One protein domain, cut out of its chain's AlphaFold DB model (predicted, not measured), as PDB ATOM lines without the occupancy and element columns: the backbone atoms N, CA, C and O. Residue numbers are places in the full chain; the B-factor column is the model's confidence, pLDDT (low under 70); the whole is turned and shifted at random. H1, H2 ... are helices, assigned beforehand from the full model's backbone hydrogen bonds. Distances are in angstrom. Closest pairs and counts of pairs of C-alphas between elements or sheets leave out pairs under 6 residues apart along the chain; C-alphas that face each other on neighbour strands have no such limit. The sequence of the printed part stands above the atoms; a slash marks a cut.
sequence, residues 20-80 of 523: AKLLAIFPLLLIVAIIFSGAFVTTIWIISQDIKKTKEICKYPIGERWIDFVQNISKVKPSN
ATOM      1  N   ALA A  20     157.854 153.939 146.584       69.69
ATOM      2  CA  ALA A  20     159.151 154.521 146.921       69.69
ATOM      3  C   ALA A  20     159.036 156.001 147.319       69.69
ATOM      4  O   ALA A  20     159.648 156.420 148.298       69.69
ATOM      5  N   LYS A  21     158.210 156.793 146.618       68.12
ATOM      6  CA  LYS A  21     157.921 158.186 147.003       68.12
ATOM      7  C   LYS A  21     157.131 158.276 148.310       68.12
ATOM      8  O   LYS A  21     157.422 159.147 149.122       68.12
ATOM      9  N   LEU A  22     156.177 157.379 148.542       63.94
ATOM     10  CA  LEU A  22     155.385 157.324 149.773       63.94
ATOM     11  C   LEU A  22     156.255 156.932 150.982       63.94
ATOM     12  O   LEU A  22     156.132 157.531 152.049       63.94
ATOM     13  N   LEU A  23     157.196 156.003 150.788       60.25
ATOM     14  CA  LEU A  23     158.200 155.594 151.780       60.25
ATOM     15  C   LEU A  23     159.267 156.673 152.030       60.25
ATOM     16  O   LEU A  23     159.768 156.776 153.147       60.25
ATOM     17  N   ALA A  24     159.585 157.507 151.035       64.56
ATOM     18  CA  ALA A  24     160.501 158.641 151.193       64.56
ATOM     19  C   ALA A  24     159.886 159.815 151.983       64.56
ATOM     20  O   ALA A  24     160.613 160.549 152.647       64.56
ATOM     21  N   ILE A  25     158.560 159.992 151.931       67.12
ATOM     22  CA  ILE A  25     157.843 161.063 152.653       67.12
ATOM     23  C   ILE A  25     157.606 160.684 154.126       67.12
ATOM     24  O   ILE A  25     157.559 161.558 154.990       67.12
ATOM     25  N   PHE A  26     157.522 159.387 154.439       70.50
ATOM     26  CA  PHE A  26     157.333 158.884 155.800       70.50
ATOM     27  C   PHE A  26     158.394 157.826 156.149       70.50
ATOM     28  O   PHE A  26     158.087 156.632 156.159       70.50
ATOM     29  N   PRO A  27     159.637 158.228 156.497       68.75
ATOM     30  CA  PRO A  27     160.708 157.291 156.874       68.75
ATOM     31  C   PRO A  27     160.321 156.393 158.061       68.75
ATOM     32  O   PRO A  27     160.774 155.256 158.171       68.75
ATOM     33  N   LEU A  28     159.410 156.870 158.911       72.81
ATOM     34  CA  LEU A  28     158.853 156.119 160.033       72.81
ATOM     35  C   LEU A  28     158.031 154.897 159.571       72.81
ATOM     36  O   LEU A  28     158.056 153.856 160.217       72.81
ATOM     37  N   LEU A  29     157.369 154.985 158.414       70.19
ATOM     38  CA  LEU A  29     156.553 153.911 157.838       70.19
ATOM     39  C   LEU A  29     157.432 152.794 157.249       70.19
ATOM     40  O   LEU A  29     157.106 151.615 157.376       70.19
ATOM     41  N   LEU A  30     158.593 153.153 156.690       71.62
ATOM     42  CA  LEU A  30     159.603 152.199 156.223       71.62
ATOM     43  C   LEU A  30     160.218 151.412 157.388       71.62
ATOM     44  O   LEU A  30     160.364 150.195 157.300       71.62
ATOM     45  N   ILE A  31     160.505 152.086 158.506       74.50
ATOM     46  CA  ILE A  31     160.988 151.435 159.733       74.50
ATOM     47  C   ILE A  31     159.936 150.450 160.262       74.50
ATOM     48  O   ILE A  31     160.265 149.299 160.549       74.50
ATOM     49  N   VAL A  32     158.662 150.854 160.322       76.00
ATOM     50  CA  VAL A  32     157.560 149.975 160.752       76.00
ATOM     51  C   VAL A  32     157.409 148.764 159.825       76.00
ATOM     52  O   VAL A  32     157.243 147.649 160.314       76.00
ATOM     53  N   ALA A  33     157.525 148.944 158.506       73.56
ATOM     54  CA  ALA A  33     157.430 147.852 157.538       73.56
ATOM     55  C   ALA A  33     158.576 146.832 157.675       73.56
ATOM     56  O   ALA A  33     158.335 145.626 157.605       73.56
ATOM     57  N   ILE A  34     159.806 147.295 157.922       77.00
ATOM     58  CA  ILE A  34     160.965 146.418 158.164       77.00
ATOM     59  C   ILE A  34     160.780 145.631 159.463       77.00
ATOM     60  O   ILE A  34     161.008 144.421 159.481       77.00
ATOM     61  N   ILE A  35     160.316 146.289 160.531       78.00
ATOM     62  CA  ILE A  35     160.031 145.628 161.811       78.00
ATOM     63  C   ILE A  35     158.943 144.562 161.630       78.00
ATOM     64  O   ILE A  35     159.120 143.432 162.079       78.00
ATOM     65  N   PHE A  36     157.856 144.882 160.920       80.81
ATOM     66  CA  PHE A  36     156.782 143.925 160.636       80.81
ATOM     67  C   PHE A  36     157.262 142.744 159.790       80.81
ATOM     68  O   PHE A  36     156.918 141.605 160.090       80.81
ATOM     69  N   SER A  37     158.080 142.988 158.765       78.94
ATOM     70  CA  SER A  37     158.653 141.927 157.931       78.94
ATOM     71  C   SER A  37     159.583 141.012 158.735       78.94
ATOM     72  O   SER A  37     159.468 139.790 158.641       78.94
ATOM     73  N   GLY A  38     160.440 141.580 159.589       81.88
ATOM     74  CA  GLY A  38     161.306 140.810 160.484       81.88
ATOM     75  C   GLY A  38     160.512 139.982 161.498       81.88
ATOM     76  O   GLY A  38     160.780 138.792 161.676       81.88
ATOM     77  N   ALA A  39     159.482 140.575 162.109       80.06
ATOM     78  CA  ALA A  39     158.560 139.873 163.002       80.06
ATOM     79  C   ALA A  39     157.815 138.740 162.273       80.06
ATOM     80  O   ALA A  39     157.634 137.652 162.813       80.06
ATOM     81  N   PHE A  40     157.429 138.952 161.017       82.75
ATOM     82  CA  PHE A  40     156.733 137.952 160.212       82.75
ATOM     83  C   PHE A  40     157.629 136.750 159.877       82.75
ATOM     84  O   PHE A  40     157.234 135.606 160.101       82.75
ATOM     85  N   VAL A  41     158.863 136.991 159.420       80.50
ATOM     86  CA  VAL A  41     159.837 135.928 159.106       80.50
ATOM     87  C   VAL A  41     160.210 135.128 160.354       80.50
ATOM     88  O   VAL A  41     160.251 133.900 160.311       80.50
ATOM     89  N   THR A  42     160.433 135.807 161.479       80.19
ATOM     90  CA  THR A  42     160.719 135.137 162.756       80.19
ATOM     91  C   THR A  42     159.531 134.316 163.245       80.19
ATOM     92  O   THR A  42     159.731 133.194 163.701       80.19
ATOM     93  N   THR A  43     158.297 134.801 163.077       81.44
ATOM     94  CA  THR A  43     157.090 134.032 163.427       81.44
ATOM     95  C   THR A  43     156.952 132.777 162.557       81.44
ATOM     96  O   THR A  43     156.691 131.703 163.089       81.44
ATOM     97  N   ILE A  44     157.190 132.868 161.241       79.81
ATOM     98  CA  ILE A  44     157.194 131.695 160.346       79.81
ATOM     99  C   ILE A  44     158.262 130.682 160.772       79.81
ATOM    100  O   ILE A  44     157.989 129.483 160.825       79.81
ATOM    101  N   TRP A  45     159.464 131.155 161.104       79.25
ATOM    102  CA  TRP A  45     160.548 130.297 161.579       79.25
ATOM    103  C   TRP A  45     160.183 129.587 162.891       79.25
ATOM    104  O   TRP A  45     160.376 128.379 162.997       79.25
ATOM    105  N   ILE A  46     159.577 130.302 163.846       76.38
ATOM    106  CA  ILE A  46     159.098 129.734 165.118       76.38
ATOM    107  C   ILE A  46     158.010 128.680 164.875       76.38
ATOM    108  O   ILE A  46     158.131 127.572 165.389       76.38
ATOM    109  N   ILE A  47     157.001 128.974 164.048       74.88
ATOM    110  CA  ILE A  47     155.924 128.021 163.711       74.88
ATOM    111  C   ILE A  47     156.490 126.759 163.042       74.88
ATOM    112  O   ILE A  47     156.003 125.655 163.281       74.88
ATOM    113  N   SER A  48     157.525 126.909 162.213       70.62
ATOM    114  CA  SER A  48     158.148 125.801 161.485       70.62
ATOM    115  C   SER A  48     159.062 124.919 162.345       70.62
ATOM    116  O   SER A  48     159.359 123.804 161.916       70.62
ATOM    117  N   GLN A  49     159.557 125.403 163.489       69.69
ATOM    118  CA  GLN A  49     160.633 124.750 164.255       69.69
ATOM    119  C   GLN A  49     160.261 124.434 165.716       69.69
ATOM    120  O   GLN A  49     160.752 123.450 166.257       69.69
ATOM    121  N   ASP A  50     159.416 125.240 166.373       69.00
ATOM    122  CA  ASP A  50     159.240 125.223 167.835       69.00
ATOM    123  C   ASP A  50     157.753 125.291 168.246       69.00
ATOM    124  O   ASP A  50     157.161 126.356 168.463       69.00
ATOM    125  N   ILE A  51     157.131 124.113 168.376       65.00
ATOM    126  CA  ILE A  51     155.724 123.964 168.790       65.00
ATOM    127  C   ILE A  51     155.491 124.449 170.227       65.00
ATOM    128  O   ILE A  51     154.421 124.997 170.503       65.00
ATOM    129  N   LYS A  52     156.461 124.287 171.143       63.59
ATOM    130  CA  LYS A  52     156.296 124.697 172.550       63.59
ATOM    131  C   LYS A  52     156.175 126.222 172.649       63.59
ATOM    132  O   LYS A  52     155.202 126.701 173.234       63.59
ATOM    133  N   LYS A  53     157.062 126.981 171.989       69.31
ATOM    134  CA  LYS A  53     156.943 128.454 171.924       69.31
ATOM    135  C   LYS A  53     155.704 128.911 171.169       69.31
ATOM    136  O   LYS A  53     155.051 129.857 171.598       69.31
ATOM    137  N   THR A  54     155.345 128.230 170.081       70.50
ATOM    138  CA  THR A  54     154.128 128.554 169.319       70.50
ATOM    139  C   THR A  54     152.879 128.420 170.200       70.50
ATOM    140  O   THR A  54     152.074 129.346 170.264       70.50
ATOM    141  N   LYS A  55     152.751 127.327 170.968       68.12
ATOM    142  CA  LYS A  55     151.653 127.138 171.935       68.12
ATOM    143  C   LYS A  55     151.677 128.168 173.064       68.12
ATOM    144  O   LYS A  55     150.619 128.607 173.500       68.12
ATOM    145  N   GLU A  56     152.856 128.559 173.543       72.56
ATOM    146  CA  GLU A  56     152.997 129.579 174.588       72.56
ATOM    147  C   GLU A  56     152.527 130.963 174.115       72.56
ATOM    148  O   GLU A  56     151.831 131.660 174.853       72.56
ATOM    149  N   ILE A  57     152.814 131.320 172.861       70.31
ATOM    150  CA  ILE A  57     152.317 132.545 172.216       70.31
ATOM    151  C   ILE A  57     150.792 132.472 172.017       70.31
ATOM    152  O   ILE A  57     150.099 133.456 172.280       70.31
ATOM    153  N   CYS A  58     150.254 131.305 171.640       72.81
ATOM    154  CA  CYS A  58     148.807 131.084 171.511       72.81
ATOM    155  C   CYS A  58     148.034 131.146 172.839       72.81
ATOM    156  O   CYS A  58     146.815 131.282 172.804       72.81
ATOM    157  N   LYS A  59     148.685 131.091 174.012       75.75
ATOM    158  CA  LYS A  59     147.987 131.278 175.304       75.75
ATOM    159  C   LYS A  59     147.361 132.669 175.433       75.75
ATOM    160  O   LYS A  59     146.433 132.854 176.217       75.75
ATOM    161  N   TYR A  60     147.874 133.647 174.686       78.56
ATOM    162  CA  TYR A  60     147.327 134.995 174.650       78.56
ATOM    163  C   TYR A  60     146.364 135.144 173.460       78.56
ATOM    164  O   TYR A  60     146.757 134.838 172.332       78.56
ATOM    165  N   PRO A  61     145.159 135.724 173.645       72.88
ATOM    166  CA  PRO A  61     144.158 135.863 172.575       72.88
ATOM    167  C   PRO A  61     144.652 136.607 171.321       72.88
ATOM    168  O   PRO A  61     144.144 136.414 170.219       72.88
ATOM    169  N   ILE A  62     145.635 137.499 171.486       74.69
ATOM    170  CA  ILE A  62     146.258 138.256 170.390       74.69
ATOM    171  C   ILE A  62     147.259 137.382 169.617       74.69
ATOM    172  O   ILE A  62     147.360 137.504 168.398       74.69
ATOM    173  N   GLY A  63     147.978 136.497 170.312       76.62
ATOM    174  CA  GLY A  63     148.973 135.606 169.717       76.62
ATOM    175  C   GLY A  63     148.340 134.512 168.862       76.62
ATOM    176  O   GLY A  63     148.823 134.259 167.762       76.62
ATOM    177  N   GLU A  64     147.216 133.945 169.309       74.88
ATOM    178  CA  GLU A  64     146.436 132.961 168.542       74.88
ATOM    179  C   GLU A  64     145.968 133.544 167.198       74.88
ATOM    180  O   GLU A  64     146.287 133.011 166.137       74.88
ATOM    181  N   ARG A  65     145.335 134.726 167.222       79.25
ATOM    182  CA  ARG A  65     144.895 135.424 165.999       79.25
ATOM    183  C   ARG A  65     146.050 135.772 165.058       79.25
ATOM    184  O   ARG A  65     145.879 135.729 163.841       79.25
ATOM    185  N   TRP A  66     147.206 136.153 165.606       79.25
ATOM    186  CA  TRP A  66     148.399 136.456 164.813       79.25
ATOM    187  C   TRP A  66     148.953 135.201 164.134       79.25
ATOM    188  O   TRP A  66     149.269 135.235 162.946       79.25
ATOM    189  N   ILE A  67     149.021 134.084 164.856       78.00
ATOM    190  CA  ILE A  67     149.506 132.807 164.323       78.00
ATOM    191  C   ILE A  67     148.555 132.271 163.248       78.00
ATOM    192  O   ILE A  67     149.031 131.919 162.169       78.00
ATOM    193  N   ASP A  68     147.238 132.314 163.462       77.06
ATOM    194  CA  ASP A  68     146.241 131.911 162.458       77.06
ATOM    195  C   ASP A  68     146.329 132.757 161.182       77.06
ATOM    196  O   ASP A  68     146.238 132.248 160.061       77.06
ATOM    197  N   PHE A  69     146.543 134.066 161.331       77.88
ATOM    198  CA  PHE A  69     146.755 134.975 160.207       77.88
ATOM    199  C   PHE A  69     148.023 134.611 159.416       77.88
ATOM    200  O   PHE A  69     147.979 134.492 158.188       77.88
ATOM    201  N   VAL A  70     149.142 134.378 160.109       77.81
ATOM    202  CA  VAL A  70     150.419 133.985 159.492       77.81
ATOM    203  C   VAL A  70     150.305 132.615 158.813       77.81
ATOM    204  O   VAL A  70     150.804 132.449 157.698       77.81
ATOM    205  N   GLN A  71     149.621 131.642 159.421       73.62
ATOM    206  CA  GLN A  71     149.404 130.306 158.852       73.62
ATOM    207  C   GLN A  71     148.511 130.347 157.606       73.62
ATOM    208  O   GLN A  71     148.842 129.716 156.600       73.62
ATOM    209  N   ASN A  72     147.434 131.140 157.620       77.94
ATOM    210  CA  ASN A  72     146.554 131.301 156.459       77.94
ATOM    211  C   ASN A  72     147.270 131.929 155.255       77.94
ATOM    212  O   ASN A  72     147.001 131.554 154.112       77.94
ATOM    213  N   ILE A  73     148.204 132.854 155.495       76.56
ATOM    214  CA  ILE A  73     148.969 133.516 154.430       76.56
ATOM    215  C   ILE A  73     150.129 132.645 153.933       76.56
ATOM    216  O   ILE A  73     150.341 132.533 152.727       76.56
ATOM    217  N   SER A  74     150.889 132.033 154.842       73.75
ATOM    218  CA  SER A  74     152.107 131.283 154.497       73.75
ATOM    219  C   SER A  74     151.844 129.833 154.078       73.75
ATOM    220  O   SER A  74     152.711 129.218 153.460       73.75
ATOM    221  N   LYS A  75     150.668 129.277 154.408       70.56
ATOM    222  CA  LYS A  75     150.319 127.848 154.277       70.56
ATOM    223  C   LYS A  75     151.287 126.894 154.998       70.56
ATOM    224  O   LYS A  75     151.259 125.690 154.743       70.56
ATOM    225  N   VAL A  76     152.133 127.407 155.893       65.75
ATOM    226  CA  VAL A  76     153.067 126.611 156.698       65.75
ATOM    227  C   VAL A  76     152.291 125.960 157.840       65.75
ATOM    228  O   VAL A  76     151.643 126.649 158.625       65.75
ATOM    229  N   LYS A  77     152.355 124.629 157.928       55.78
ATOM    230  CA  LYS A  77     151.835 123.861 159.065       55.78
ATOM    231  C   LYS A  77     152.983 123.538 160.031       55.78
ATOM    232  O   LYS A  77     154.102 123.338 159.555       55.78
ATOM    233  N   PRO A  78     152.731 123.477 161.350       56.56
ATOM    234  CA  PRO A  78     153.726 122.988 162.302       56.56
ATOM    235  C   PRO A  78     154.161 121.563 161.927       56.56
ATOM    236  O   PRO A  78     153.363 120.807 161.366       56.56
ATOM    237  N   SER A  79     155.418 121.200 162.208       51.31
ATOM    238  CA  SER A  79     155.903 119.837 161.965       51.31
ATOM    239  C   SER A  79     154.996 118.838 162.693       51.31
ATOM    240  O   SER A  79     154.642 119.051 163.852       51.31
ATOM    241  N   ASN A  80     154.572 117.769 162.013       46.09
ATOM    242  CA  ASN A  80     153.723 116.728 162.596       46.09
ATOM    243  C   ASN A  80     154.509 115.975 163.681       46.09
ATOM    244  O   ASN A  80     155.069 114.913 163.435       46.09
TER     245      ASN A  80
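This is residues 20 to 80 of the 523 residues of a protein of Candidatus Magnetomorum sp. HK-1 (UniProt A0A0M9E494). One long helix, H2, makes the longest axis; near its later end H4 crosses it about at a right angle, with the short H3 in the corner between them, and the small H1 folds back at its other end. The middle of H2, residues 34 to 39, stands free. The printed part has 61 residues with four named helices, in the order H1, H2, H3, H4, and no named strand: all helix. It is loose, with a radius of gyration of the C-alphas of 14.2 A and spans of 45 by 21 by 16 A.

H2, residues 27 to 49, touches H4, residues 61 to 74, with residues 40 to 44 alone; the closest C-alphas, those of Ile 44 and Val 70, are 7.2 A apart, and the lines are about perpendicular at 85 degrees. H2 and H3, residues 51 to 58, only just touch, and only at the corner, with 3 pairs of C-alphas within 8 A, the closest being Ile 47 and Thr 54 at 5.9 A. H3 and H4 also touch only at the corner, the C-alphas of Cys 58 and Glu 64 being closest at 4.2 A. H1, residues 20 to 25, is close to H2 but not clearly touching, with the C-alphas of Leu 23 and Leu 30 closest at 5.8 A; it runs the opposite way at a steep tilt of 58 degrees. H1 is apart from H3 and H4. In H1, H2 and H3 every O i to N i+4 pair is within hydrogen-bond range; in H4, 9 of 10 are.

H2 is 33.4 A long, from C-alpha 27 at (160.708, 157.291, 156.874) to C-alpha 49 at (160.633, 124.750, 164.255). H4 is 20.3 A long and ends at C-alpha 74 at (152.107, 131.283, 154.497). H3 is 10.3 A and H1 8.8 A long.

The C-alphas of Ile 25 and Asn 80, the two farthest apart, are 45.6 A apart. The printed part has no cut, and the three links are tight. The mean pLDDT of the printed part is 72.4; residues 20 to 25, 27, 49 to 53, 55 and 76 to 80 are under 70.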